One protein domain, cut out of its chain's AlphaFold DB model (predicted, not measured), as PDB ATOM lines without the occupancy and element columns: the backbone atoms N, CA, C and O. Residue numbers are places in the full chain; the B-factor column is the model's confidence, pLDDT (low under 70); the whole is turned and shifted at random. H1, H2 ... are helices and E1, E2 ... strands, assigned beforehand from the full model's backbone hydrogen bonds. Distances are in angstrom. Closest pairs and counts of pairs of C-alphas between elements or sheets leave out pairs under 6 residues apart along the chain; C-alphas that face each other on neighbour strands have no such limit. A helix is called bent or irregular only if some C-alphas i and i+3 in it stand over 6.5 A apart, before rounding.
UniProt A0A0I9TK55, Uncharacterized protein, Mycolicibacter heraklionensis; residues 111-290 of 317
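AT A GLANCE: This is residues 111 to 290 of the 317 residues of an uncharacterized protein of Mycolicibacter heraklionensis (UniProt A0A0I9TK55). A twisted antiparallel sheet of four strands forms a wall, and from its E1 edge a long arm of helix runs away, in which H3b and H4a fold back on each other as a helical hairpin. At the other edge H1 crosses over E3 and E4, H5 lies beside the strands on the same face as H1, H2 and H6 lie away from the sheet, and H3a, on which H6 packs, comes near the sheet only at the end of E2, where the C-alphas of Ile 152 and Phe 237 are 7.4 A apart. The printed part has 180 residues with six named helices and four named strands, in the order H1 H2 H3 H4 E1 H5 E2 E3 E4 H6, and its class is mixed, helices and strands. The sheet runs E1 E2 E3 E4, antiparallel throughout. The whole is compact, with a radius of gyration of the C-alphas of 17.8 A and spans of 53 by 41 by 31 A, the hairpin arm adding to the longest.

IN THESE COORDINATES: The sheet is made of E1, residues 205 to 208, E2, residues 229 to 237 and 24.3 A long, E3, residues 264 to 271 and 17.6 A long, and E4, residues 275 to 279 and 13.3 A long. H1 is residues 111 to 120, 14.9 A long, with C-alpha 111 at (-33.403, 27.262, 34.093). H2 is residues 137 to 143. H3, residues 146 to 177, was assigned as one helix by its hydrogen bonds but is bent, with C-alphas 154 and 157 6.9 A apart; its arms are H3a, residues 146 to 154, and H3b, residues 157 to 177 and 30.7 A long, ending with C-alpha 177 at (-15.339, 36.733, 0.865). H4, residues 183 to 203, was also assigned as one helix by its hydrogen bonds and is bent, with C-alphas 191 and 194 7.1 A apart; its arms are H4a, residues 183 to 191, and H4b, residues 194 to 203. H5 is residues 210 to 217. H3b and H5 are irregular, with C-alphas 158 and 161 6.6 A apart and C-alphas 211 and 214 7.2 A apart. H6, residues 286 to 290, ends with C-alpha 290 at (-45.956, 14.463, 21.913).

HOW THE PARTS SIT: The sheet is twisted, with C-alphas up to 4.1 A off its best plane. E2 E3 E4 is a meander, each strand the antiparallel neighbour of the one before. N 207 and O 235 are 2.9 A apart between E1 and E2, N 231 and O 267 2.8 A between E2 and E3, and N 268 and O 277 2.8 A between E3 and E4. H3b is on the sheet but only just at its level, at a height of 4.0 A; its closest C-alphas to E1 are those of Ser 160 and Ala 205, 5.0 A apart. H3b touches H4a with residues 168 to 176 alone, closest at the C-alphas of Ile 172 and Ala 186, 5.1 A, at a shallow tilt of 11 degrees, opposite ways. H3b touches H4b, closest at the C-alphas of Pro 161 and Met 197, 4.4 A, at a steep tilt of 43 degrees. H4b only grazes the sheet. H1 lies over E3 and E4 at a height over the sheet of 8.9 A. H5 is over none of the strands. H1 and H2, a helical hairpin, only just touch, with 3 pairs of C-alphas within 8 A, the closest those of Tyr 117 and Val 140, 6.7 A. H3a touches H6, closest at the C-alphas of Gly 153 and Thr 286, 4.2 A. Every O i to N i+4 pair is within hydrogen-bond range in H2, H3a, H4a, H4b and H6, against 4 of 6 in H1, 15 of 17 in H3b and 2 of 4 in H5.

THE WHOLE: The C-alphas farthest apart, those of Asp 126 and Gln 184, are 53.6 A apart. The printed part has no cut. The long links are H1 to H2, H5 to E2 and E2 to E3. Mean pLDDT of the printed part is 89.0; residues 133, 135, 221 and 248 to 254 are under 70.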
ATOM      1  N   GLN A 111     -33.792  26.257  33.111       86.50
ATOM      2  CA  GLN A 111     -33.403  27.262  34.093       86.50
ATOM      3  C   GLN A 111     -33.004  28.613  33.489       86.50
ATOM      4  O   GLN A 111     -33.324  29.642  34.085       86.50
ATOM      5  N   ALA A 112     -32.325  28.637  32.343       88.12
ATOM      6  CA  ALA A 112     -31.914  29.887  31.717       88.12
ATOM      7  C   ALA A 112     -33.135  30.629  31.156       88.12
ATOM      8  O   ALA A 112     -33.334  31.818  31.421       88.12
ATOM      9  N   HIS A 113     -34.031  29.910  30.478       91.56
ATOM     10  CA  HIS A 113     -35.242  30.503  29.912       91.56
ATOM     11  C   HIS A 113     -36.257  30.961  30.970       91.56
ATOM     12  O   HIS A 113     -37.060  31.850  30.680       91.56
ATOM     13  N   ILE A 114     -36.205  30.456  32.211       87.94
ATOM     14  CA  ILE A 114     -37.012  31.003  33.321       87.94
ATOM     15  C   ILE A 114     -36.742  32.502  33.516       87.94
ATOM     16  O   ILE A 114     -37.676  33.260  33.777       87.94
ATOM     17  N   PHE A 115     -35.506  32.976  33.340       85.50
ATOM     18  CA  PHE A 115     -35.219  34.410  33.447       85.50
ATOM     19  C   PHE A 115     -35.837  35.209  32.294       85.50
ATOM     20  O   PHE A 115     -36.391  36.286  32.528       85.50
ATOM     21  N   ALA A 116     -35.841  34.657  31.077       84.50
ATOM     22  CA  ALA A 116     -36.553  35.250  29.944       84.50
ATOM     23  C   ALA A 116     -38.073  35.299  30.196       84.50
ATOM     24  O   ALA A 116     -38.708  36.328  29.958       84.50
ATOM     25  N   TYR A 117     -38.653  34.232  30.755       87.50
ATOM     26  CA  TYR A 117     -40.055  34.195  31.181       87.50
ATOM     27  C   TYR A 117     -40.370  35.301  32.196       87.50
ATOM     28  O   TYR A 117     -41.340  36.046  32.023       87.50
ATOM     29  N   ILE A 118     -39.543  35.427  33.236       83.81
ATOM     30  CA  ILE A 118     -39.704  36.413  34.308       83.81
ATOM     31  C   ILE A 118     -39.637  37.843  33.752       83.81
ATOM     32  O   ILE A 118     -40.478  38.676  34.107       83.81
ATOM     33  N   GLY A 119     -38.681  38.121  32.860       80.38
ATOM     34  CA  GLY A 119     -38.541  39.420  32.200       80.38
ATOM     35  C   GLY A 119     -39.754  39.768  31.332       80.38
ATOM     36  O   GLY A 119     -40.384  40.807  31.531       80.38
ATOM     37  N   LEU A 120     -40.146  38.872  30.419       80.44
ATOM     38  CA  LEU A 120     -41.247  39.104  29.470       80.44
ATOM     39  C   LEU A 120     -42.633  39.147  30.135       80.44
ATOM     40  O   LEU A 120     -43.543  39.814  29.638       80.44
ATOM     41  N   SER A 121     -42.803  38.461  31.266       80.75
ATOM     42  CA  SER A 121     -44.058  38.454  32.033       80.75
ATOM     43  C   SER A 121     -44.184  39.637  33.001       80.75
ATOM     44  O   SER A 121     -45.225  39.792  33.638       80.75
ATOM     45  N   GLY A 122     -43.149  40.477  33.124       78.25
ATOM     46  CA  GLY A 122     -43.129  41.618  34.045       78.25
ATOM     47  C   GLY A 122     -42.961  41.237  35.520       78.25
ATOM     48  O   GLY A 122     -43.251  42.046  36.398       78.25
ATOM     49  N   LEU A 123     -42.487  40.019  35.801       81.44
ATOM     50  CA  LEU A 123     -42.263  39.501  37.157       81.44
ATOM     51  C   LEU A 123     -40.850  39.811  37.682       81.44
ATOM     52  O   LEU A 123     -40.541  39.546  38.840       81.44
ATOM     53  N   GLY A 124     -39.974  40.356  36.835       77.25
ATOM     54  CA  GLY A 124     -38.542  40.477  37.108       77.25
ATOM     55  C   GLY A 124     -38.082  41.734  37.839       77.25
ATOM     56  O   GLY A 124     -36.874  41.943  37.927       77.25
ATOM     57  N   ALA A 125     -38.993  42.553  38.374       79.00
ATOM     58  CA  ALA A 125     -38.640  43.816  39.033       79.00
ATOM     59  C   ALA A 125     -37.608  43.632  40.164       79.00
ATOM     60  O   ALA A 125     -36.642  44.391  40.252       79.00
ATOM     61  N   ASP A 126     -37.759  42.581  40.976       76.38
ATOM     62  CA  ASP A 126     -36.837  42.266  42.078       76.38
ATOM     63  C   ASP A 126     -35.470  41.741  41.598       76.38
ATOM     64  O   ASP A 126     -34.491  41.775  42.343       76.38
ATOM     65  N   LEU A 127     -35.392  41.287  40.345       72.75
ATOM     66  CA  LEU A 127     -34.163  40.857  39.675       72.75
ATOM     67  C   LEU A 127     -33.539  41.978  38.823       72.75
ATOM     68  O   LEU A 127     -32.564  41.745  38.117       72.75
ATOM     69  N   GLY A 128     -34.082  43.197  38.886       75.12
ATOM     70  CA  GLY A 128     -33.590  44.345  38.125       75.12
ATOM     71  C   GLY A 128     -34.075  44.405  36.675       75.12
ATOM     72  O   GLY A 128     -33.656  45.306  35.949       75.12
ATOM     73  N   PHE A 129     -34.977  43.511  36.251       79.31
ATOM     74  CA  PHE A 129     -35.649  43.656  34.961       79.31
ATOM     75  C   PHE A 129     -36.694  44.771  35.036       79.31
ATOM     76  O   PHE A 129     -37.500  44.800  35.973       79.31
ATOM     77  N   PRO A 130     -36.723  45.693  34.060       77.94
ATOM     78  CA  PRO A 130     -37.771  46.694  33.995       77.94
ATOM     79  C   PRO A 130     -39.109  46.001  33.740       77.94
ATOM     80  O   PRO A 130     -39.199  45.029  32.990       77.94
ATOM     81  N   VAL A 131     -40.167  46.515  34.361       77.88
ATOM     82  CA  VAL A 131     -41.524  46.057  34.057       77.88
ATOM     83  C   VAL A 131     -41.886  46.581  32.661       77.88
ATOM     84  O   VAL A 131     -41.839  47.800  32.469       77.88
ATOM     85  N   PRO A 132     -42.234  45.713  31.690       71.31
ATOM     86  CA  PRO A 132     -42.667  46.149  30.364       71.31
ATOM     87  C   PRO A 132     -43.882  47.082  30.451       71.31
ATOM     88  O   PRO A 132     -44.717  46.922  31.342       71.31
ATOM     89  N   GLU A 133     -44.020  48.030  29.516       69.88
ATOM     90  CA  GLU A 133     -45.175  48.949  29.488       69.88
ATOM     91  C   GLU A 133     -46.509  48.200  29.331       69.88
ATOM     92  O   GLU A 133     -47.510  48.565  29.950       69.88
ATOM     93  N   GLU A 134     -46.501  47.113  28.555       71.25
ATOM     94  CA  GLU A 134     -47.625  46.194  28.384       71.25
ATOM     95  C   GLU A 134     -47.144  44.747  28.598       71.25
ATOM     96  O   GLU A 134     -46.751  44.076  27.641       71.25
ATOM     97  N   PRO A 135     -47.138  44.234  29.845       68.31
ATOM     98  CA  PRO A 135     -46.812  42.836  30.104       68.31
ATOM     99  C   PRO A 135     -47.792  41.916  29.369       68.31
ATOM    100  O   PRO A 135     -49.006  42.134  29.398       68.31
ATOM    101  N   ILE A 136     -47.276  40.851  28.752       73.62
ATOM    102  CA  ILE A 136     -48.064  39.892  27.958       73.62
ATOM    103  C   ILE A 136     -48.070  38.475  28.568       73.62
ATOM    104  O   ILE A 136     -47.838  37.496  27.851       73.62
ATOM    105  N   PRO A 137     -48.371  38.312  29.874       81.44
ATOM    106  CA  PRO A 137     -48.202  37.043  30.583       81.44
ATOM    107  C   PRO A 137     -49.033  35.911  29.978       81.44
ATOM    108  O   PRO A 137     -48.567  34.787  29.913       81.44
ATOM    109  N   THR A 138     -50.227  36.182  29.440       86.88
ATOM    110  CA  THR A 138     -51.037  35.150  28.767       86.88
ATOM    111  C   THR A 138     -50.322  34.545  27.559       86.88
ATOM    112  O   THR A 138     -50.368  33.334  27.354       86.88
ATOM    113  N   ILE A 139     -49.659  35.379  26.753       88.38
ATOM    114  CA  ILE A 139     -48.923  34.908  25.578       88.38
ATOM    115  C   ILE A 139     -47.676  34.165  26.042       88.38
ATOM    116  O   ILE A 139     -47.440  33.059  25.577       88.38
ATOM    117  N   VAL A 140     -46.915  34.724  26.983       89.50
ATOM    118  CA  VAL A 140     -45.682  34.103  27.488       89.50
ATOM    119  C   VAL A 140     -45.971  32.763  28.183       89.50
ATOM    120  O   VAL A 140     -45.267  31.784  27.941       89.50
ATOM    121  N   ASN A 141     -47.059  32.662  28.951       91.19
ATOM    122  CA  ASN A 141     -47.551  31.404  29.517       91.19
ATOM    123  C   ASN A 141     -47.855  30.388  28.414       91.19
ATOM    124  O   ASN A 141     -47.382  29.258  28.450       91.19
ATOM    125  N   PHE A 142     -48.582  30.792  27.373       93.94
ATOM    126  CA  PHE A 142     -48.820  29.888  26.257       93.94
ATOM    127  C   PHE A 142     -47.519  29.473  25.562       93.94
ATOM    128  O   PHE A 142     -47.344  28.295  25.280       93.94
ATOM    129  N   LEU A 143     -46.588  30.397  25.316       95.06
ATOM    130  CA  LEU A 143     -45.293  30.104  24.689       95.06
ATOM    131  C   LEU A 143     -44.398  29.201  25.541       95.06
ATOM    132  O   LEU A 143     -43.476  28.608  24.992       95.06
ATOM    133  N   THR A 144     -44.672  29.085  26.839       93.88
ATOM    134  CA  THR A 144     -44.016  28.147  27.761       93.88
ATOM    135  C   THR A 144     -44.805  26.860  27.969       93.88
ATOM    136  O   THR A 144     -44.357  25.984  28.699       93.88
ATOM    137  N   SER A 145     -45.963  26.701  27.327       94.88
ATOM    138  CA  SER A 145     -46.838  25.545  27.526       94.88
ATOM    139  C   SER A 145     -46.394  24.304  26.735       94.88
ATOM    140  O   SER A 145     -45.778  24.440  25.669       94.88
ATOM    141  N   PRO A 146     -46.800  23.092  27.155       95.69
ATOM    142  CA  PRO A 146     -46.577  21.864  26.390       95.69
ATOM    143  C   PRO A 146     -47.177  21.902  24.979       95.69
ATOM    144  O   PRO A 146     -46.582  21.401  24.025       95.69
ATOM    145  N   LEU A 147     -48.353  22.517  24.803       96.50
ATOM    146  CA  LEU A 147     -48.987  22.618  23.489       96.50
ATOM    147  C   LEU A 147     -48.147  23.462  22.528       96.50
ATOM    148  O   LEU A 147     -48.067  23.141  21.342       96.50
ATOM    149  N   SER A 148     -47.486  24.510  23.021       97.62
ATOM    150  CA  SER A 148     -46.582  25.309  22.190       97.62
ATOM    151  C   SER A 148     -45.417  24.479  21.649       97.62
ATOM    152  O   SER A 148     -45.079  24.612  20.474       97.62
ATOM    153  N   ALA A 149     -44.894  23.550  22.458       97.31
ATOM    154  CA  ALA A 149     -43.870  22.586  22.069       97.31
ATOM    155  C   ALA A 149     -44.341  21.703  20.903       97.31
ATOM    156  O   ALA A 149     -43.624  21.519  19.922       97.31
ATOM    157  N   VAL A 150     -45.579  21.201  20.970       97.88
ATOM    158  CA  VAL A 150     -46.173  20.394  19.890       97.88
ATOM    159  C   VAL A 150     -46.337  21.214  18.615       97.88
ATOM    160  O   VAL A 150     -46.014  20.732  17.530       97.88
ATOM    161  N   LEU A 151     -46.815  22.456  18.728       97.50
ATOM    162  CA  LEU A 151     -47.009  23.335  17.575       97.50
ATOM    163  C   LEU A 151     -45.684  23.639  16.874       97.50
ATOM    164  O   LEU A 151     -45.589  23.472  15.657       97.50
ATOM    165  N   ILE A 152     -44.656  24.047  17.622       97.44
ATOM    166  CA  ILE A 152     -43.355  24.350  17.020       97.44
ATOM    167  C   ILE A 152     -42.649  23.092  16.533       97.44
ATOM    168  O   ILE A 152     -42.109  23.098  15.430       97.44
ATOM    169  N   GLY A 153     -42.747  21.989  17.275       96.75
ATOM    170  CA  GLY A 153     -42.187  20.705  16.880       96.75
ATOM    171  C   GLY A 153     -42.827  20.134  15.617       96.75
ATOM    172  O   GLY A 153     -42.146  19.442  14.866       96.75
ATOM    173  N   ALA A 154     -44.103  20.431  15.341       95.62
ATOM    174  CA  ALA A 154     -44.782  20.052  14.096       95.62
ATOM    175  C   ALA A 154     -44.343  20.897  12.890       95.62
ATOM    176  O   ALA A 154     -44.297  20.399  11.764       95.62
ATOM    177  N   LEU A 155     -44.025  22.174  13.110       94.44
ATOM    178  CA  LEU A 155     -43.567  23.083  12.056       94.44
ATOM    179  C   LEU A 155     -42.073  22.919  11.757       94.44
ATOM    180  O   LEU A 155     -41.656  23.039  10.602       94.44
ATOM    181  N   GLY A 156     -41.291  22.616  12.790       95.62
ATOM    182  CA  GLY A 156     -39.839  22.545  12.785       95.62
ATOM    183  C   GLY A 156     -39.243  21.771  11.603       95.62
ATOM    184  O   GLY A 156     -38.534  22.400  10.819       95.62
ATOM    185  N   PRO A 157     -39.613  20.498  11.343       94.81
ATOM    186  CA  PRO A 157     -39.052  19.706  10.240       94.81
ATOM    187  C   PRO A 157     -39.262  20.305   8.841       94.81
ATOM    188  O   PRO A 157     -38.542  19.965   7.906       94.81
ATOM    189  N   SER A 158     -40.255  21.182   8.666       90.69
ATOM    190  CA  SER A 158     -40.495  21.866   7.386       90.69
ATOM    191  C   SER A 158     -39.698  23.167   7.239       90.69
ATOM    192  O   SER A 158     -39.386  23.571   6.119       90.69
ATOM    193  N   ILE A 159     -39.351  23.806   8.361       94.81
ATOM    194  CA  ILE A 159     -38.653  25.095   8.416       94.81
ATOM    195  C   ILE A 159     -37.141  24.890   8.542       94.81
ATOM    196  O   ILE A 159     -36.372  25.547   7.840       94.81
ATOM    197  N   SER A 160     -36.701  23.954   9.383       96.81
ATOM    198  CA  SER A 160     -35.290  23.719   9.689       96.81
ATOM    199  C   SER A 160     -34.422  23.433   8.452       96.81
ATOM    200  O   SER A 160     -33.321  23.982   8.396       96.81
ATOM    201  N   PRO A 161     -34.864  22.709   7.396       97.19
ATOM    202  CA  PRO A 161     -34.034  22.528   6.203       97.19
ATOM    203  C   PRO A 161     -33.811  23.835   5.435       97.19
ATOM    204  O   PRO A 161     -32.765  24.007   4.816       97.19
ATOM    205  N   LEU A 162     -34.771  24.769   5.472       95.00
ATOM    206  CA  LEU A 162     -34.626  26.088   4.847       95.00
ATOM    207  C   LEU A 162     -33.653  26.967   5.633       95.00
ATOM    208  O   LEU A 162     -32.856  27.678   5.025       95.00
ATOM    209  N   VAL A 163     -33.685  26.876   6.965       96.62
ATOM    210  CA  VAL A 163     -32.704  27.528   7.841       96.62
ATOM    211  C   VAL A 163     -31.306  26.985   7.552       96.62
ATOM    212  O   VAL A 163     -30.405  27.758   7.258       96.62
ATOM    213  N   ALA A 164     -31.135  25.661   7.508       96.31
ATOM    214  CA  ALA A 164     -29.846  25.047   7.195       96.31
ATOM    215  C   ALA A 164     -29.337  25.384   5.788       96.31
ATOM    216  O   ALA A 164     -28.133  25.565   5.600       96.31
ATOM    217  N   LEU A 165     -30.230  25.510   4.801       95.62
ATOM    218  CA  LEU A 165     -29.868  26.005   3.474       95.62
ATOM    219  C   LEU A 165     -29.357  27.450   3.541       95.62
ATOM    220  O   LEU A 165     -28.321  27.751   2.954       95.62
ATOM    221  N   GLY A 166     -30.068  28.329   4.254       92.19
ATOM    222  CA  GLY A 166     -29.650  29.714   4.478       92.19
ATOM    223  C   GLY A 166     -28.280  29.800   5.152       92.19
ATOM    224  O   GLY A 166     -27.393  30.475   4.633       92.19
ATOM    225  N   ASN A 167     -28.085  29.038   6.232       94.19
ATOM    226  CA  ASN A 167     -26.823  28.965   6.967       94.19
ATOM    227  C   ASN A 167     -25.686  28.466   6.064       94.19
ATOM    228  O   ASN A 167     -24.639  29.099   5.998       94.19
ATOM    229  N   SER A 168     -25.920  27.404   5.283       92.44
ATOM    230  CA  SER A 168     -24.906  26.868   4.363       92.44
ATOM    231  C   SER A 168     -24.518  27.883   3.277       92.44
ATOM    232  O   SER A 168     -23.355  27.982   2.899       92.44
ATOM    233  N   ILE A 169     -25.478  28.662   2.759       94.19
ATOM    234  CA  ILE A 169     -25.198  29.725   1.779       94.19
ATOM    235  C   ILE A 169     -24.387  30.861   2.419       94.19
ATOM    236  O   ILE A 169     -23.468  31.368   1.770       94.19
ATOM    237  N   SER A 170     -24.711  31.257   3.658       92.44
ATOM    238  CA  SER A 170     -23.942  32.268   4.401       92.44
ATOM    239  C   SER A 170     -22.504  31.811   4.612       92.44
ATOM    240  O   SER A 170     -21.580  32.530   4.242       92.44
ATOM    241  N   GLU A 171     -22.317  30.574   5.074       92.00
ATOM    242  CA  GLU A 171     -21.005  29.990   5.360       92.00
ATOM    243  C   GLU A 171     -20.113  29.920   4.107       92.00
ATOM    244  O   GLU A 171     -18.937  30.296   4.140       92.00
ATOM    245  N   ILE A 172     -20.684  29.532   2.960       93.69
ATOM    246  CA  ILE A 172     -19.989  29.582   1.663       93.69
ATOM    247  C   ILE A 172     -19.604  31.025   1.319       93.69
ATOM    248  O   ILE A 172     -18.490  31.288   0.863       93.69
ATOM    249  N   GLY A 173     -20.522  31.974   1.517       93.06
ATOM    250  CA  GLY A 173     -20.275  33.393   1.288       93.06
ATOM    251  C   GLY A 173     -19.122  33.928   2.136       93.06
ATOM    252  O   GLY A 173     -18.226  34.580   1.602       93.06
ATOM    253  N   GLU A 174     -19.106  33.617   3.426       93.31
ATOM    254  CA  GLU A 174     -18.053  33.998   4.372       93.31
ATOM    255  C   GLU A 174     -16.707  33.375   3.991       93.31
ATOM    256  O   GLU A 174     -15.700  34.078   3.902       93.31
ATOM    257  N   THR A 175     -16.700  32.088   3.639       94.06
ATOM    258  CA  THR A 175     -15.498  31.358   3.207       94.06
ATOM    259  C   THR A 175     -14.880  31.952   1.934       94.06
ATOM    260  O   THR A 175     -13.658  31.969   1.770       94.06
ATOM    261  N   LEU A 176     -15.708  32.460   1.016       95.38
ATOM    262  CA  LEU A 176     -15.253  33.040  -0.250       95.38
ATOM    263  C   LEU A 176     -14.903  34.531  -0.171       95.38
ATOM    264  O   LEU A 176     -14.095  34.999  -0.976       95.38
ATOM    265  N   ASN A 177     -15.515  35.281   0.748       94.00
ATOM    266  CA  ASN A 177     -15.339  36.733   0.865       94.00
ATOM    267  C   ASN A 177     -14.506  37.162   2.084       94.00
ATOM    268  O   ASN A 177     -14.255  38.357   2.241       94.00
ATOM    269  N   GLY A 178     -14.088  36.223   2.934       88.75
ATOM    270  CA  GLY A 178     -13.227  36.493   4.081       88.75
ATOM    271  C   GLY A 178     -11.810  36.931   3.696       88.75
ATOM    272  O   GLY A 178     -11.413  36.899   2.529       88.75
ATOM    273  N   ASP A 179     -11.015  37.306   4.702       89.81
ATOM    274  CA  ASP A 179      -9.644  37.817   4.526       89.81
ATOM    275  C   ASP A 179      -8.716  36.835   3.781       89.81
ATOM    276  O   ASP A 179      -7.787  37.245   3.077       89.81
ATOM    277  N   ASN A 180      -9.003  35.532   3.884       89.88
ATOM    278  CA  ASN A 180      -8.288  34.445   3.223       89.88
ATOM    279  C   ASN A 180      -9.276  33.510   2.492       89.88
ATOM    280  O   ASN A 180      -9.650  32.482   3.054       89.88
ATOM    281  N   PRO A 181      -9.679  33.823   1.245       92.56
ATOM    282  CA  PRO A 181     -10.649  33.015   0.509       92.56
ATOM    283  C   PRO A 181     -10.191  31.568   0.280       92.56
ATOM    284  O   PRO A 181      -9.114  31.342  -0.286       92.56
ATOM    285  N   ASP A 182     -11.033  30.596   0.642       93.31
ATOM    286  CA  ASP A 182     -10.766  29.162   0.466       93.31
ATOM    287  C   ASP A 182     -11.806  28.483  -0.440       93.31
ATOM    288  O   ASP A 182     -12.895  28.076  -0.038       93.31
ATOM    289  N   TRP A 183     -11.430  28.309  -1.705       91.44
ATOM    290  CA  TRP A 183     -12.284  27.675  -2.708       91.44
ATOM    291  C   TRP A 183     -12.483  26.175  -2.494       91.44
ATOM    292  O   TRP A 183     -13.486  25.633  -2.958       91.44
ATOM    293  N   GLN A 184     -11.541  25.487  -1.843       90.56
ATOM    294  CA  GLN A 184     -11.678  24.054  -1.601       90.56
ATOM    295  C   GLN A 184     -12.718  23.807  -0.508       90.56
ATOM    296  O   GLN A 184     -13.610  22.981  -0.700       90.56
ATOM    297  N   SER A 185     -12.651  24.578   0.577       90.19
ATOM    298  CA  SER A 185     -13.637  24.528   1.660       90.19
ATOM    299  C   SER A 185     -15.038  24.920   1.175       90.19
ATOM    300  O   SER A 185     -15.998  24.200   1.437       90.19
ATOM    301  N   ALA A 186     -15.159  25.966   0.350       91.88
ATOM    302  CA  ALA A 186     -16.446  26.374  -0.222       91.88
ATOM    303  C   ALA A 186     -17.091  25.301  -1.129       91.88
ATOM    304  O   ALA A 186     -18.312  25.136  -1.140       91.88
ATOM    305  N   LEU A 187     -16.292  24.550  -1.901       91.12
ATOM    306  CA  LEU A 187     -16.800  23.434  -2.711       91.12
ATOM    307  C   LEU A 187     -17.272  22.260  -1.846       91.12
ATOM    308  O   LEU A 187     -18.260  21.615  -2.203       91.12
ATOM    309  N   GLN A 188     -16.588  21.992  -0.731       91.56
ATOM    310  CA  GLN A 188     -17.002  20.972   0.231       91.56
ATOM    311  C   GLN A 188     -18.318  21.373   0.914       91.56
ATOM    312  O   GLN A 188     -19.272  20.605   0.859       91.56
ATOM    313  N   GLN A 189     -18.434  22.608   1.410       92.25
ATOM    314  CA  GLN A 189     -19.676  23.138   1.993       92.25
ATOM    315  C   GLN A 189     -20.859  23.066   1.013       92.25
ATOM    316  O   GLN A 189     -21.961  22.668   1.387       92.25
ATOM    317  N   LEU A 190     -20.641  23.378  -0.272       91.44
ATOM    318  CA  LEU A 190     -21.667  23.218  -1.310       91.44
ATOM    319  C   LEU A 190     -22.117  21.755  -1.455       91.44
ATOM    320  O   LEU A 190     -23.305  21.488  -1.645       91.44
ATOM    321  N   ALA A 191     -21.174  20.814  -1.388       90.38
ATOM    322  CA  ALA A 191     -21.461  19.385  -1.438       90.38
ATOM    323  C   ALA A 191     -22.148  18.870  -0.159       90.38
ATOM    324  O   ALA A 191     -22.891  17.892  -0.238       90.38
ATOM    325  N   ASP A 192     -21.952  19.548   0.976       94.06
ATOM    326  CA  ASP A 192     -22.557  19.226   2.270       94.06
ATOM    327  C   ASP A 192     -23.984  19.763   2.433       94.06
ATOM    328  O   ASP A 192     -24.720  19.245   3.270       94.06
ATOM    329  N   ILE A 193     -24.445  20.707   1.598       94.00
ATOM    330  CA  ILE A 193     -25.824  21.244   1.659       94.00
ATOM    331  C   ILE A 193     -26.893  20.142   1.798       94.00
ATOM    332  O   ILE A 193     -27.752  20.266   2.675       94.00
ATOM    333  N   PRO A 194     -26.894  19.050   1.002       93.62
ATOM    334  CA  PRO A 194     -27.888  17.990   1.158       93.62
ATOM    335  C   PRO A 194     -27.816  17.282   2.518       93.62
ATOM    336  O   PRO A 194     -28.862  16.944   3.079       93.62
ATOM    337  N   ALA A 195     -26.606  17.068   3.047       95.38
ATOM    338  CA  ALA A 195     -26.406  16.501   4.376       95.38
ATOM    339  C   ALA A 195     -26.916  17.474   5.445       95.38
ATOM    340  O   ALA A 195     -27.736  17.075   6.260       95.38
ATOM    341  N   ASN A 196     -26.561  18.759   5.369       95.69
ATOM    342  CA  ASN A 196     -27.008  19.799   6.301       95.69
ATOM    343  C   ASN A 196     -28.536  19.938   6.324       95.69
ATOM    344  O   ASN A 196     -29.143  19.967   7.391       95.69
ATOM    345  N   MET A 197     -29.188  19.965   5.158       97.12
ATOM    346  CA  MET A 197     -30.652  20.030   5.070       97.12
ATOM    347  C   MET A 197     -31.328  18.768   5.625       97.12
ATOM    348  O   MET A 197     -32.372  18.864   6.269       97.12
ATOM    349  N   THR A 198     -30.743  17.588   5.392       96.44
ATOM    350  CA  THR A 198     -31.255  16.321   5.945       96.44
ATOM    351  C   THR A 198     -31.043  16.254   7.455       96.44
ATOM    352  O   THR A 198     -31.948  15.872   8.195       96.44
ATOM    353  N   GLY A 199     -29.875  16.696   7.914       97.00
ATOM    354  CA  GLY A 199     -29.546  16.913   9.314       97.00
ATOM    355  C   GLY A 199     -30.553  17.815   9.978       97.00
ATOM    356  O   GLY A 199     -31.105  17.443  11.000       97.00
ATOM    357  N   ALA A 200     -30.889  18.934   9.354       97.31
ATOM    358  CA  ALA A 200     -31.866  19.852   9.894       97.31
ATOM    359  C   ALA A 200     -33.281  19.276   9.926       97.31
ATOM    360  O   ALA A 200     -33.988  19.446  10.918       97.31
ATOM    361  N   PHE A 201     -33.691  18.540   8.892       97.81
ATOM    362  CA  PHE A 201     -34.973  17.836   8.897       97.81
ATOM    363  C   PHE A 201     -35.091  16.866  10.084       97.81
ATOM    364  O   PHE A 201     -36.143  16.799  10.718       97.81
ATOM    365  N   LEU A 202     -34.024  16.123  10.398       97.94
ATOM    366  CA  LEU A 202     -34.023  15.124  11.473       97.94
ATOM    367  C   LEU A 202     -33.754  15.728  12.856       97.94
ATOM    368  O   LEU A 202     -34.451  15.393  13.805       97.94
ATOM    369  N   ASN A 203     -32.781  16.627  12.959       96.62
ATOM    370  CA  ASN A 203     -32.158  17.074  14.209       96.62
ATOM    371  C   ASN A 203     -32.359  18.565  14.500       96.62
ATOM    372  O   ASN A 203     -32.068  19.005  15.610       96.62
ATOM    373  N   GLY A 204     -32.895  19.329  13.550       97.69
ATOM    374  CA  GLY A 204     -33.170  20.754  13.705       97.69
ATOM    375  C   GLY A 204     -32.057  21.664  13.200       97.69
ATOM    376  O   GLY A 204     -30.983  21.218  12.803       97.69
ATOM    377  N   ALA A 205     -32.348  22.960  13.171       97.12
ATOM    378  CA  ALA A 205     -31.397  24.000  12.803       97.12
ATOM    379  C   ALA A 205     -31.710  25.296  13.551       97.12
ATOM    380  O   ALA A 205     -32.876  25.620  13.796       97.12
ATOM    381  N   THR A 206     -30.662  26.051  13.858       97.75
ATOM    382  CA  THR A 206     -30.769  27.345  14.532       97.75
ATOM    383  C   THR A 206     -30.679  28.469  13.516       97.75
ATOM    384  O   THR A 206     -29.776  28.502  12.678       97.75
ATOM    385  N   LEU A 207     -31.653  29.371  13.579       96.25
ATOM    386  CA  LEU A 207     -31.683  30.603  12.810       96.25
ATOM    387  C   LEU A 207     -31.057  31.713  13.647       96.25
ATOM    388  O   LEU A 207     -31.585  32.043  14.707       96.25
ATOM    389  N   ASP A 208     -29.969  32.298  13.159       94.62
ATOM    390  CA  ASP A 208     -29.392  33.503  13.748       94.62
ATOM    391  C   ASP A 208     -30.253  34.728  13.392       94.62
ATOM    392  O   ASP A 208     -30.596  34.972  12.232       94.62
ATOM    393  N   LEU A 209     -30.640  35.476  14.420       94.81
ATOM    394  CA  LEU A 209     -31.466  36.677  14.361       94.81
ATOM    395  C   LEU A 209     -30.721  37.900  14.916       94.81
ATOM    396  O   LEU A 209     -31.326  38.965  15.041       94.81
ATOM    397  N   THR A 210     -29.427  37.790  15.210       93.75
ATOM    398  CA  THR A 210     -28.595  38.845  15.809       93.75
ATOM    399  C   THR A 210     -28.625  40.127  14.977       93.75
ATOM    400  O   THR A 210     -28.749  41.233  15.498       93.75
ATOM    401  N   ALA A 211     -28.664  40.001  13.648       91.06
ATOM    402  CA  ALA A 211     -28.806  41.143  12.742       91.06
ATOM    403  C   ALA A 211     -30.122  41.936  12.921       91.06
ATOM    404  O   ALA A 211     -30.220  43.075  12.459       91.06
ATOM    405  N   LEU A 212     -31.143  41.353  13.563       90.56
ATOM    406  CA  LEU A 212     -32.431  41.995  13.835       90.56
ATOM    407  C   LEU A 212     -32.469  42.732  15.177       90.56
ATOM    408  O   LEU A 212     -33.406  43.504  15.387       90.56
ATOM    409  N   ILE A 213     -31.473  42.548  16.050       92.69
ATOM    410  CA  ILE A 213     -31.428  43.174  17.380       92.69
ATOM    411  C   ILE A 213     -31.657  44.692  17.301       92.69
ATOM    412  O   ILE A 213     -32.604  45.157  17.937       92.69
ATOM    413  N   PRO A 214     -30.960  45.472  16.440       90.38
ATOM    414  CA  PRO A 214     -31.177  46.921  16.384       90.38
ATOM    415  C   PRO A 214     -32.611  47.313  16.001       90.38
ATOM    416  O   PRO A 214     -33.122  48.350  16.421       90.38
ATOM    417  N   ALA A 215     -33.275  46.495  15.176       88.50
ATOM    418  CA  ALA A 215     -34.660  46.732  14.785       88.50
ATOM    419  C   ALA A 215     -35.630  46.403  15.927       88.50
ATOM    420  O   ALA A 215     -36.600  47.133  16.113       88.50
ATOM    421  N   ILE A 216     -35.365  45.339  16.688       84.44
ATOM    422  CA  ILE A 216     -36.165  44.921  17.844       84.44
ATOM    423  C   ILE A 216     -36.033  45.938  18.979       84.44
ATOM    424  O   ILE A 216     -37.050  46.390  19.503       84.44
ATOM    425  N   GLU A 217     -34.820  46.377  19.303       83.50
ATOM    426  CA  GLU A 217     -34.577  47.411  20.315       83.50
ATOM    427  C   GLU A 217     -35.299  48.720  19.974       83.50
ATOM    428  O   GLU A 217     -35.925  49.334  20.838       83.50
ATOM    429  N   ALA A 218     -35.318  49.109  18.694       83.38
ATOM    430  CA  ALA A 218     -36.038  50.296  18.237       83.38
ATOM    431  C   ALA A 218     -37.564  50.214  18.442       83.38
ATOM    432  O   ALA A 218     -38.228  51.251  18.458       83.38
ATOM    433  N   THR A 219     -38.133  49.011  18.594       79.94
ATOM    434  CA  THR A 219     -39.562  48.846  18.909       79.94
ATOM    435  C   THR A 219     -39.887  49.058  20.386       79.94
ATOM    436  O   THR A 219     -41.055  49.253  20.710       79.94
ATOM    437  N   GLY A 220     -38.892  48.998  21.279       72.62
ATOM    438  CA  GLY A 220     -39.106  49.003  22.729       72.62
ATOM    439  C   GLY A 220     -39.815  47.753  23.269       72.62
ATOM    440  O   GLY A 220     -40.200  47.738  24.434       72.62
ATOM    441  N   LEU A 221     -40.001  46.710  22.446       68.62
ATOM    442  CA  LEU A 221     -40.710  45.483  22.829       68.62
ATOM    443  C   LEU A 221     -39.968  44.692  23.914       68.62
ATOM    444  O   LEU A 221     -40.600  44.078  24.770       68.62
ATOM    445  N   ILE A 222     -38.634  44.708  23.876       71.25
ATOM    446  CA  ILE A 222     -37.780  44.085  24.886       71.25
ATOM    447  C   ILE A 222     -37.236  45.200  25.774       71.25
ATOM    448  O   ILE A 222     -36.361  45.963  25.370       71.25
ATOM    449  N   ALA A 223     -37.777  45.307  26.985       73.38
ATOM    450  CA  ALA A 223     -37.268  46.225  27.989       73.38
ATOM    451  C   ALA A 223     -36.070  45.563  28.690       73.38
ATOM    452  O   ALA A 223     -36.235  44.728  29.579       73.38
ATOM    453  N   LEU A 224     -34.859  45.901  28.247       80.69
ATOM    454  CA  LEU A 224     -33.633  45.433  28.887       80.69
ATOM    455  C   LEU A 224     -33.345  46.240  30.164       80.69
ATOM    456  O   LEU A 224     -33.653  47.436  30.217       80.69
ATOM    457  N   PRO A 225     -32.755  45.615  31.197       81.25
ATOM    458  CA  PRO A 225     -32.236  46.330  32.357       81.25
ATOM    459  C   PRO A 225     -31.284  47.472  31.996       81.25
ATOM    460  O   PRO A 225     -30.594  47.432  30.979       81.25
ATOM    461  N   GLU A 226     -31.207  48.491  32.855       82.00
ATOM    462  CA  GLU A 226     -30.265  49.593  32.649       82.00
ATOM    463  C   GLU A 226     -28.821  49.067  32.642       82.00
ATOM    464  O   GLU A 226     -28.375  48.447  33.606       82.00
ATOM    465  N   GLY A 227     -28.101  49.341  31.552       82.25
ATOM    466  CA  GLY A 227     -26.727  48.884  31.346       82.25
ATOM    467  C   GLY A 227     -26.601  47.534  30.640       82.25
ATOM    468  O   GLY A 227     -25.509  47.254  30.165       82.25
ATOM    469  N   ALA A 228     -27.684  46.762  30.511       89.19
ATOM    470  CA  ALA A 228     -27.670  45.481  29.815       89.19
ATOM    471  C   ALA A 228     -27.726  45.646  28.286       89.19
ATOM    472  O   ALA A 228     -28.316  46.604  27.777       89.19
ATOM    473  N   SER A 229     -27.152  44.684  27.568       89.81
ATOM    474  CA  SER A 229     -27.111  44.629  26.100       89.81
ATOM    475  C   SER A 229     -27.557  43.252  25.623       89.81
ATOM    476  O   SER A 229     -27.110  42.249  26.166       89.81
ATOM    477  N   LEU A 230     -28.455  43.194  24.634       91.25
ATOM    478  CA  LEU A 230     -28.770  41.947  23.933       91.25
ATOM    479  C   LEU A 230     -27.711  41.763  22.845       91.25
ATOM    480  O   LEU A 230     -27.716  42.498  21.860       91.25
ATOM    481  N   ASP A 231     -26.809  40.806  23.027       93.94
ATOM    482  CA  ASP A 231     -25.660  40.631  22.131       93.94
ATOM    483  C   ASP A 231     -25.907  39.546  21.084       93.94
ATOM    484  O   ASP A 231     -25.434  39.668  19.955       93.94
ATOM    485  N   GLU A 232     -26.694  38.523  21.427       94.50
ATOM    486  CA  GLU A 232     -27.089  37.462  20.500       94.50
ATOM    487  C   GLU A 232     -28.581  37.161  20.612       94.50
ATOM    488  O   GLU A 232     -29.170  37.143  21.697       94.50
ATOM    489  N   LEU A 233     -29.192  36.895  19.459       94.69
ATOM    490  CA  LEU A 233     -30.578  36.465  19.354       94.69
ATOM    491  C   LEU A 233     -30.663  35.365  18.309       94.69
ATOM    492  O   LEU A 233     -30.216  35.538  17.178       94.69
ATOM    493  N   SER A 234     -31.292  34.248  18.646       96.75
ATOM    494  CA  SER A 234     -31.496  33.157  17.700       96.75
ATOM    495  C   SER A 234     -32.786  32.393  17.977       96.75
ATOM    496  O   SER A 234     -33.440  32.571  19.002       96.75
ATOM    497  N   PHE A 235     -33.189  31.546  17.034       97.75
ATOM    498  CA  PHE A 235     -34.327  30.652  17.213       97.75
ATOM    499  C   PHE A 235     -33.987  29.241  16.733       97.75
ATOM    500  O   PHE A 235     -33.702  29.021  15.553       97.75
ATOM    501  N   ALA A 236     -34.041  28.274  17.644       98.00
ATOM    502  CA  ALA A 236     -33.785  26.868  17.380       98.00
ATOM    503  C   ALA A 236     -35.069  26.152  16.933       98.00
ATOM    504  O   ALA A 236     -35.972  25.880  17.729       98.00
ATOM    505  N   PHE A 237     -35.140  25.795  15.651       98.31
ATOM    506  CA  PHE A 237     -36.198  24.937  15.123       98.31
ATOM    507  C   PHE A 237     -35.811  23.471  15.298       98.31
ATOM    508  O   PHE A 237     -34.796  23.034  14.758       98.31
ATOM    509  N   GLY A 238     -36.640  22.693  15.999       97.12
ATOM    510  CA  GLY A 238     -36.453  21.246  16.103       97.12
ATOM    511  C   GLY A 238     -36.692  20.532  14.768       97.12
ATOM    512  O   GLY A 238     -37.556  20.910  13.982       97.12
ATOM    513  N   GLY A 239     -35.922  19.485  14.503       96.12
ATOM    514  CA  GLY A 239     -36.204  18.493  13.471       96.12
ATOM    515  C   GLY A 239     -37.144  17.416  14.006       96.12
ATOM    516  O   GLY A 239     -37.652  17.502  15.119       96.12
ATOM    517  N   LEU A 240     -37.396  16.376  13.216       96.62
ATOM    518  CA  LEU A 240     -38.345  15.315  13.566       96.62
ATOM    519  C   LEU A 240     -38.011  14.625  14.899       96.62
ATOM    520  O   LEU A 240     -38.918  14.257  15.650       96.62
ATOM    521  N   LEU A 241     -36.718  14.440  15.157       97.25
ATOM    522  CA  LEU A 241     -36.168  13.668  16.265       97.25
ATOM    523  C   LEU A 241     -35.595  14.552  17.373       97.25
ATOM    524  O   LEU A 241     -35.165  14.013  18.382       97.25
ATOM    525  N   SER A 242     -35.574  15.878  17.229       97.38
ATOM    526  CA  SER A 242     -34.989  16.734  18.265       97.38
ATOM    527  C   SER A 242     -35.701  16.544  19.603       97.38
ATOM    528  O   SER A 242     -36.929  16.580  19.679       97.38
ATOM    529  N   THR A 243     -34.929  16.352  20.665       95.69
ATOM    530  CA  THR A 243     -35.438  16.052  22.010       95.69
ATOM    531  C   THR A 243     -35.911  17.295  22.764       95.69
ATOM    532  O   THR A 243     -36.630  17.168  23.756       95.69
ATOM    533  N   GLY A 244     -35.546  18.485  22.280       94.38
ATOM    534  CA  GLY A 244     -35.664  19.725  23.039       94.38
ATOM    535  C   GLY A 244     -34.603  19.780  24.136       94.38
ATOM    536  O   GLY A 244     -33.498  19.266  23.953       94.38
ATOM    537  N   GLY A 245     -34.930  20.399  25.264       90.81
ATOM    538  CA  GLY A 245     -34.027  20.414  26.402       90.81
ATOM    539  C   GLY A 245     -34.596  21.120  27.617       90.81
ATOM    540  O   GLY A 245     -34.831  22.320  27.587       90.81
ATOM    541  N   VAL A 246     -34.798  20.363  28.690       88.81
ATOM    542  CA  VAL A 246     -35.173  20.870  30.018       88.81
ATOM    543  C   VAL A 246     -34.306  20.208  31.085       88.81
ATOM    544  O   VAL A 246     -33.522  19.306  30.782       88.81
ATOM    545  N   LEU A 247     -34.421  20.646  32.338       74.12
ATOM    546  CA  LEU A 247     -33.714  19.997  33.441       74.12
ATOM    547  C   LEU A 247     -34.235  18.567  33.643       74.12
ATOM    548  O   LEU A 247     -35.428  18.354  33.853       74.12
ATOM    549  N   GLY A 248     -33.334  17.588  33.594       63.56
ATOM    550  CA  GLY A 248     -33.614  16.213  33.988       63.56
ATOM    551  C   GLY A 248     -33.583  16.004  35.501       63.56
ATOM    552  O   GLY A 248     -33.200  16.885  36.272       63.56
ATOM    553  N   SER A 249     -33.962  14.798  35.929       56.91
ATOM    554  CA  SER A 249     -34.116  14.415  37.342       56.91
ATOM    555  C   SER A 249     -32.850  14.571  38.195       56.91
ATOM    556  O   SER A 249     -32.960  14.765  39.403       56.91
ATOM    557  N   ASP A 250     -31.666  14.520  37.578       54.16
ATOM    558  CA  ASP A 250     -30.372  14.649  38.262       54.16
ATOM    559  C   ASP A 250     -29.794  16.079  38.207       54.16
ATOM    560  O   ASP A 250     -28.671  16.307  38.654       54.16
ATOM    561  N   TYR A 251     -30.544  17.059  37.679       54.97
ATOM    562  CA  TYR A 251     -30.147  18.470  37.500       54.97
ATOM    563  C   TYR A 251     -28.852  18.706  36.687       54.97
ATOM    564  O   TYR A 251     -28.478  19.856  36.461       54.97
ATOM    565  N   SER A 252     -28.178  17.645  36.234       46.66
ATOM    566  CA  SER A 252     -26.985  17.666  35.376       46.66
ATOM    567  C   SER A 252     -27.248  17.207  33.944       46.66
ATOM    568  O   SER A 252     -26.415  17.455  33.075       46.66
ATOM    569  N   ASP A 253     -28.381  16.545  33.709       58.16
ATOM    570  CA  ASP A 253     -28.725  15.932  32.429       58.16
ATOM    571  C   ASP A 253     -29.871  16.700  31.770       58.16
ATOM    572  O   ASP A 253     -30.817  17.128  32.434       58.16
ATOM    573  N   THR A 254     -29.796  16.869  30.451       69.19
ATOM    574  CA  THR A 254     -30.886  17.436  29.657       69.19
ATOM    575  C   THR A 254     -31.957  16.370  29.437       69.19
ATOM    576  O   THR A 254     -31.689  15.332  28.829       69.19
ATOM    577  N   ALA A 255     -33.173  16.619  29.917       83.69
ATOM    578  CA  ALA A 255     -34.326  15.764  29.667       83.69
ATOM    579  C   ALA A 255     -35.113  16.208  28.429       83.69
ATOM    580  O   ALA A 255     -34.990  17.334  27.937       83.69
ATOM    581  N   LEU A 256     -35.936  15.281  27.940       90.44
ATOM    582  CA  LEU A 256     -36.897  15.514  26.876       90.44
ATOM    583  C   LEU A 256     -37.951  16.518  27.357       90.44
ATOM    584  O   LEU A 256     -38.561  16.329  28.405       90.44
ATOM    585  N   GLY A 257     -38.160  17.583  26.590       93.06
ATOM    586  CA  GLY A 257     -39.088  18.644  26.967       93.06
ATOM    587  C   GLY A 257     -38.751  19.970  26.308       93.06
ATOM    588  O   GLY A 257     -37.775  20.094  25.568       93.06
ATOM    589  N   GLY A 258     -39.596  20.963  26.540       94.56
ATOM    590  CA  GLY A 258     -39.425  22.297  25.974       94.56
ATOM    591  C   GLY A 258     -40.744  22.949  25.593       94.56
ATOM    592  O   GLY A 258     -41.830  22.446  25.885       94.56
ATOM    593  N   SER A 259     -40.628  24.096  24.938       96.88
ATOM    594  CA  SER A 259     -41.721  24.984  24.547       96.88
ATOM    595  C   SER A 259     -41.233  25.956  23.467       96.88
ATOM    596  O   SER A 259     -40.061  25.916  23.090       96.88
ATOM    597  N   ILE A 260     -42.097  26.841  22.957       97.38
ATOM    598  CA  ILE A 260     -41.649  27.879  22.009       97.38
ATOM    599  C   ILE A 260     -40.647  28.829  22.662       97.38
ATOM    600  O   ILE A 260     -39.685  29.229  22.011       97.38
ATOM    601  N   LEU A 261     -40.854  29.198  23.929       95.19
ATOM    602  CA  LEU A 261     -39.910  30.071  24.620       95.19
ATOM    603  C   LEU A 261     -38.555  29.378  24.789       95.19
ATOM    604  O   LEU A 261     -37.535  30.021  24.607       95.19
ATOM    605  N   ASN A 262     -38.551  28.069  25.037       94.69
ATOM    606  CA  ASN A 262     -37.337  27.257  25.149       94.69
ATOM    607  C   ASN A 262     -36.543  27.159  23.833       94.69
ATOM    608  O   ASN A 262     -35.377  26.791  23.842       94.69
ATOM    609  N   SER A 263     -37.167  27.454  22.685       96.69
ATOM    610  CA  SER A 263     -36.491  27.528  21.382       96.69
ATOM    611  C   SER A 263     -35.725  28.840  21.171       96.69
ATOM    612  O   SER A 263     -34.989  28.948  20.190       96.69
ATOM    613  N   LEU A 264     -35.913  29.848  22.022       95.50
ATOM    614  CA  LEU A 264     -35.361  31.187  21.836       95.50
ATOM    615  C   LEU A 264     -33.939  31.280  22.399       95.50
ATOM    616  O   LEU A 264     -33.762  31.326  23.605       95.50
ATOM    617  N   GLY A 265     -32.931  31.393  21.538       94.62
ATOM    618  CA  GLY A 265     -31.572  31.666  21.996       94.62
ATOM    619  C   GLY A 265     -31.372  33.148  22.312       94.62
ATOM    620  O   GLY A 265     -31.731  34.000  21.495       94.62
ATOM    621  N   LEU A 266     -30.803  33.453  23.478       92.62
ATOM    622  CA  LEU A 266     -30.551  34.810  23.962       92.62
ATOM    623  C   LEU A 266     -29.207  34.874  24.678       92.62
ATOM    624  O   LEU A 266     -28.972  34.089  25.592       92.62
ATOM    625  N   HIS A 267     -28.404  35.877  24.346       93.06
ATOM    626  CA  HIS A 267     -27.268  36.280  25.165       93.06
ATOM    627  C   HIS A 267     -27.443  37.739  25.566       93.06
ATOM    628  O   HIS A 267     -27.498  38.620  24.704       93.06
ATOM    629  N   VAL A 268     -27.559  37.989  26.869       90.94
ATOM    630  CA  VAL A 268     -27.680  39.335  27.427       90.94
ATOM    631  C   VAL A 268     -26.542  39.573  28.407       90.94
ATOM    632  O   VAL A 268     -26.492  38.950  29.470       90.94
ATOM    633  N   SER A 269     -25.650  40.497  28.071       93.06
ATOM    634  CA  SER A 269     -24.590  40.950  28.968       93.06
ATOM    635  C   SER A 269     -25.068  42.057  29.907       93.06
ATOM    636  O   SER A 269     -26.107  42.690  29.700       93.06
ATOM    637  N   ASP A 270     -24.298  42.270  30.975       91.50
ATOM    638  CA  ASP A 270     -24.479  43.334  31.968       91.50
ATOM    639  C   ASP A 270     -25.870  43.346  32.639       91.50
ATOM    640  O   ASP A 270     -26.380  44.381  33.075       91.50
ATOM    641  N   VAL A 271     -26.483  42.166  32.787       86.94
ATOM    642  CA  VAL A 271     -27.753  42.007  33.507       86.94
ATOM    643  C   VAL A 271     -27.526  42.260  35.004       86.94
ATOM    644  O   VAL A 271     -26.679  41.597  35.616       86.94
ATOM    645  N   PRO A 272     -28.279  43.170  35.653       82.94
ATOM    646  CA  PRO A 272     -28.177  43.388  37.088       82.94
ATOM    647  C   PRO A 272     -28.321  42.078  37.858       82.94
ATOM    648  O   PRO A 272     -29.179  41.258  37.550       82.94
ATOM    649  N   ILE A 273     -27.487  41.889  38.883       82.50
ATOM    650  CA  ILE A 273     -27.450  40.698  39.754       82.50
ATOM    651  C   ILE A 273     -26.899  39.437  39.064       82.50
ATOM    652  O   ILE A 273     -26.088  38.746  39.681       82.50
ATOM    653  N   LEU A 274     -27.289  39.147  37.820       83.00
ATOM    654  CA  LEU A 274     -26.884  37.936  37.091       83.00
ATOM    655  C   LEU A 274     -25.508  38.068  36.417       83.00
ATOM    656  O   LEU A 274     -24.803  37.076  36.260       83.00
ATOM    657  N   GLY A 275     -25.100  39.289  36.061       88.06
ATOM    658  CA  GLY A 275     -23.910  39.561  35.253       88.06
ATOM    659  C   GLY A 275     -24.164  39.266  33.778       88.06
ATOM    660  O   GLY A 275     -24.111  40.175  32.960       88.06
ATOM    661  N   GLU A 276     -24.507  38.022  33.464       89.38
ATOM    662  CA  GLU A 276     -24.829  37.553  32.117       89.38
ATOM    663  C   GLU A 276     -26.042  36.619  32.178       89.38
ATOM    664  O   GLU A 276     -26.203  35.849  33.130       89.38
ATOM    665  N   LEU A 277     -26.903  36.702  31.168       88.31
ATOM    666  CA  LEU A 277     -27.960  35.735  30.907       88.31
ATOM    667  C   LEU A 277     -27.692  35.089  29.550       88.31
ATOM    668  O   LEU A 277     -27.935  35.708  28.517       88.31
ATOM    669  N   ASP A 278     -27.235  33.842  29.581       90.94
ATOM    670  CA  ASP A 278     -27.047  33.005  28.399       90.94
ATOM    671  C   ASP A 278     -28.090  31.882  28.406       90.94
ATOM    672  O   ASP A 278     -28.082  30.999  29.270       90.94
ATOM    673  N   ALA A 279     -29.034  31.963  27.475       91.25
ATOM    674  CA  ALA A 279     -30.057  30.960  27.240       91.25
ATOM    675  C   ALA A 279     -29.851  30.377  25.842       91.25
ATOM    676  O   ALA A 279     -30.140  31.019  24.833       91.25
ATOM    677  N   VAL A 280     -29.357  29.142  25.777       92.00
ATOM    678  CA  VAL A 280     -29.165  28.431  24.510       92.00
ATOM    679  C   VAL A 280     -30.510  27.919  24.008       92.00
ATOM    680  O   VAL A 280     -31.166  27.142  24.689       92.00
ATOM    681  N   GLY A 281     -30.903  28.286  22.788       93.88
ATOM    682  CA  GLY A 281     -32.160  27.816  22.206       93.88
ATOM    683  C   GLY A 281     -32.191  26.293  22.014       93.88
ATOM    684  O   GLY A 281     -31.328  25.709  21.358       93.88
ATOM    685  N   HIS A 282     -33.241  25.649  22.513       95.25
ATOM    686  CA  HIS A 282     -33.471  24.207  22.441       95.25
ATOM    687  C   HIS A 282     -34.698  23.886  21.575       95.25
ATOM    688  O   HIS A 282     -35.846  23.912  22.021       95.25
ATOM    689  N   GLY A 283     -34.458  23.540  20.309       95.31
ATOM    690  CA  GLY A 283     -35.514  23.147  19.378       95.31
ATOM    691  C   GLY A 283     -36.067  21.754  19.679       95.31
ATOM    692  O   GLY A 283     -35.359  20.763  19.521       95.31
ATOM    693  N   ILE A 284     -37.342  21.657  20.056       97.44
ATOM    694  CA  ILE A 284     -38.032  20.373  20.252       97.44
ATOM    695  C   ILE A 284     -38.694  19.877  18.959       97.44
ATOM    696  O   ILE A 284     -39.262  20.657  18.196       97.44
ATOM    697  N   GLY A 285     -38.617  18.573  18.706       97.31
ATOM    698  CA  GLY A 285     -39.258  17.886  17.588       97.31
ATOM    699  C   GLY A 285     -40.648  17.355  17.925       97.31
ATOM    700  O   GLY A 285     -41.015  17.219  19.090       97.31
ATOM    701  N   THR A 286     -41.439  17.005  16.903       94.31
ATOM    702  CA  THR A 286     -42.829  16.547  17.110       94.31
ATOM    703  C   THR A 286     -42.916  15.311  18.009       94.31
ATOM    704  O   THR A 286     -43.788  15.247  18.872       94.31
ATOM    705  N   LEU A 287     -42.044  14.315  17.806       94.88
ATOM    706  CA  LEU A 287     -42.124  13.051  18.547       94.88
ATOM    707  C   LEU A 287     -41.811  13.253  20.031       94.88
ATOM    708  O   LEU A 287     -42.559  12.780  20.880       94.88
ATOM    709  N   ALA A 288     -40.762  14.021  20.327       96.19
ATOM    710  CA  ALA A 288     -40.425  14.406  21.688       96.19
ATOM    711  C   ALA A 288     -41.540  15.243  22.332       96.19
ATOM    712  O   ALA A 288     -41.978  14.946  23.436       96.19
ATOM    713  N   ALA A 289     -42.073  16.242  21.625       97.19
ATOM    714  CA  ALA A 289     -43.142  17.084  22.157       97.19
ATOM    715  C   ALA A 289     -44.416  16.293  22.496       97.19
ATOM    716  O   ALA A 289     -45.045  16.551  23.520       97.19
ATOM    717  N   LEU A 290     -44.796  15.321  21.658       96.25
ATOM    718  CA  LEU A 290     -45.956  14.463  21.913       96.25
ATOM    719  C   LEU A 290     -45.731  13.511  23.091       96.25
ATOM    720  O   LEU A 290     -46.664  13.286  23.861       96.25
TER     721      LEU A 290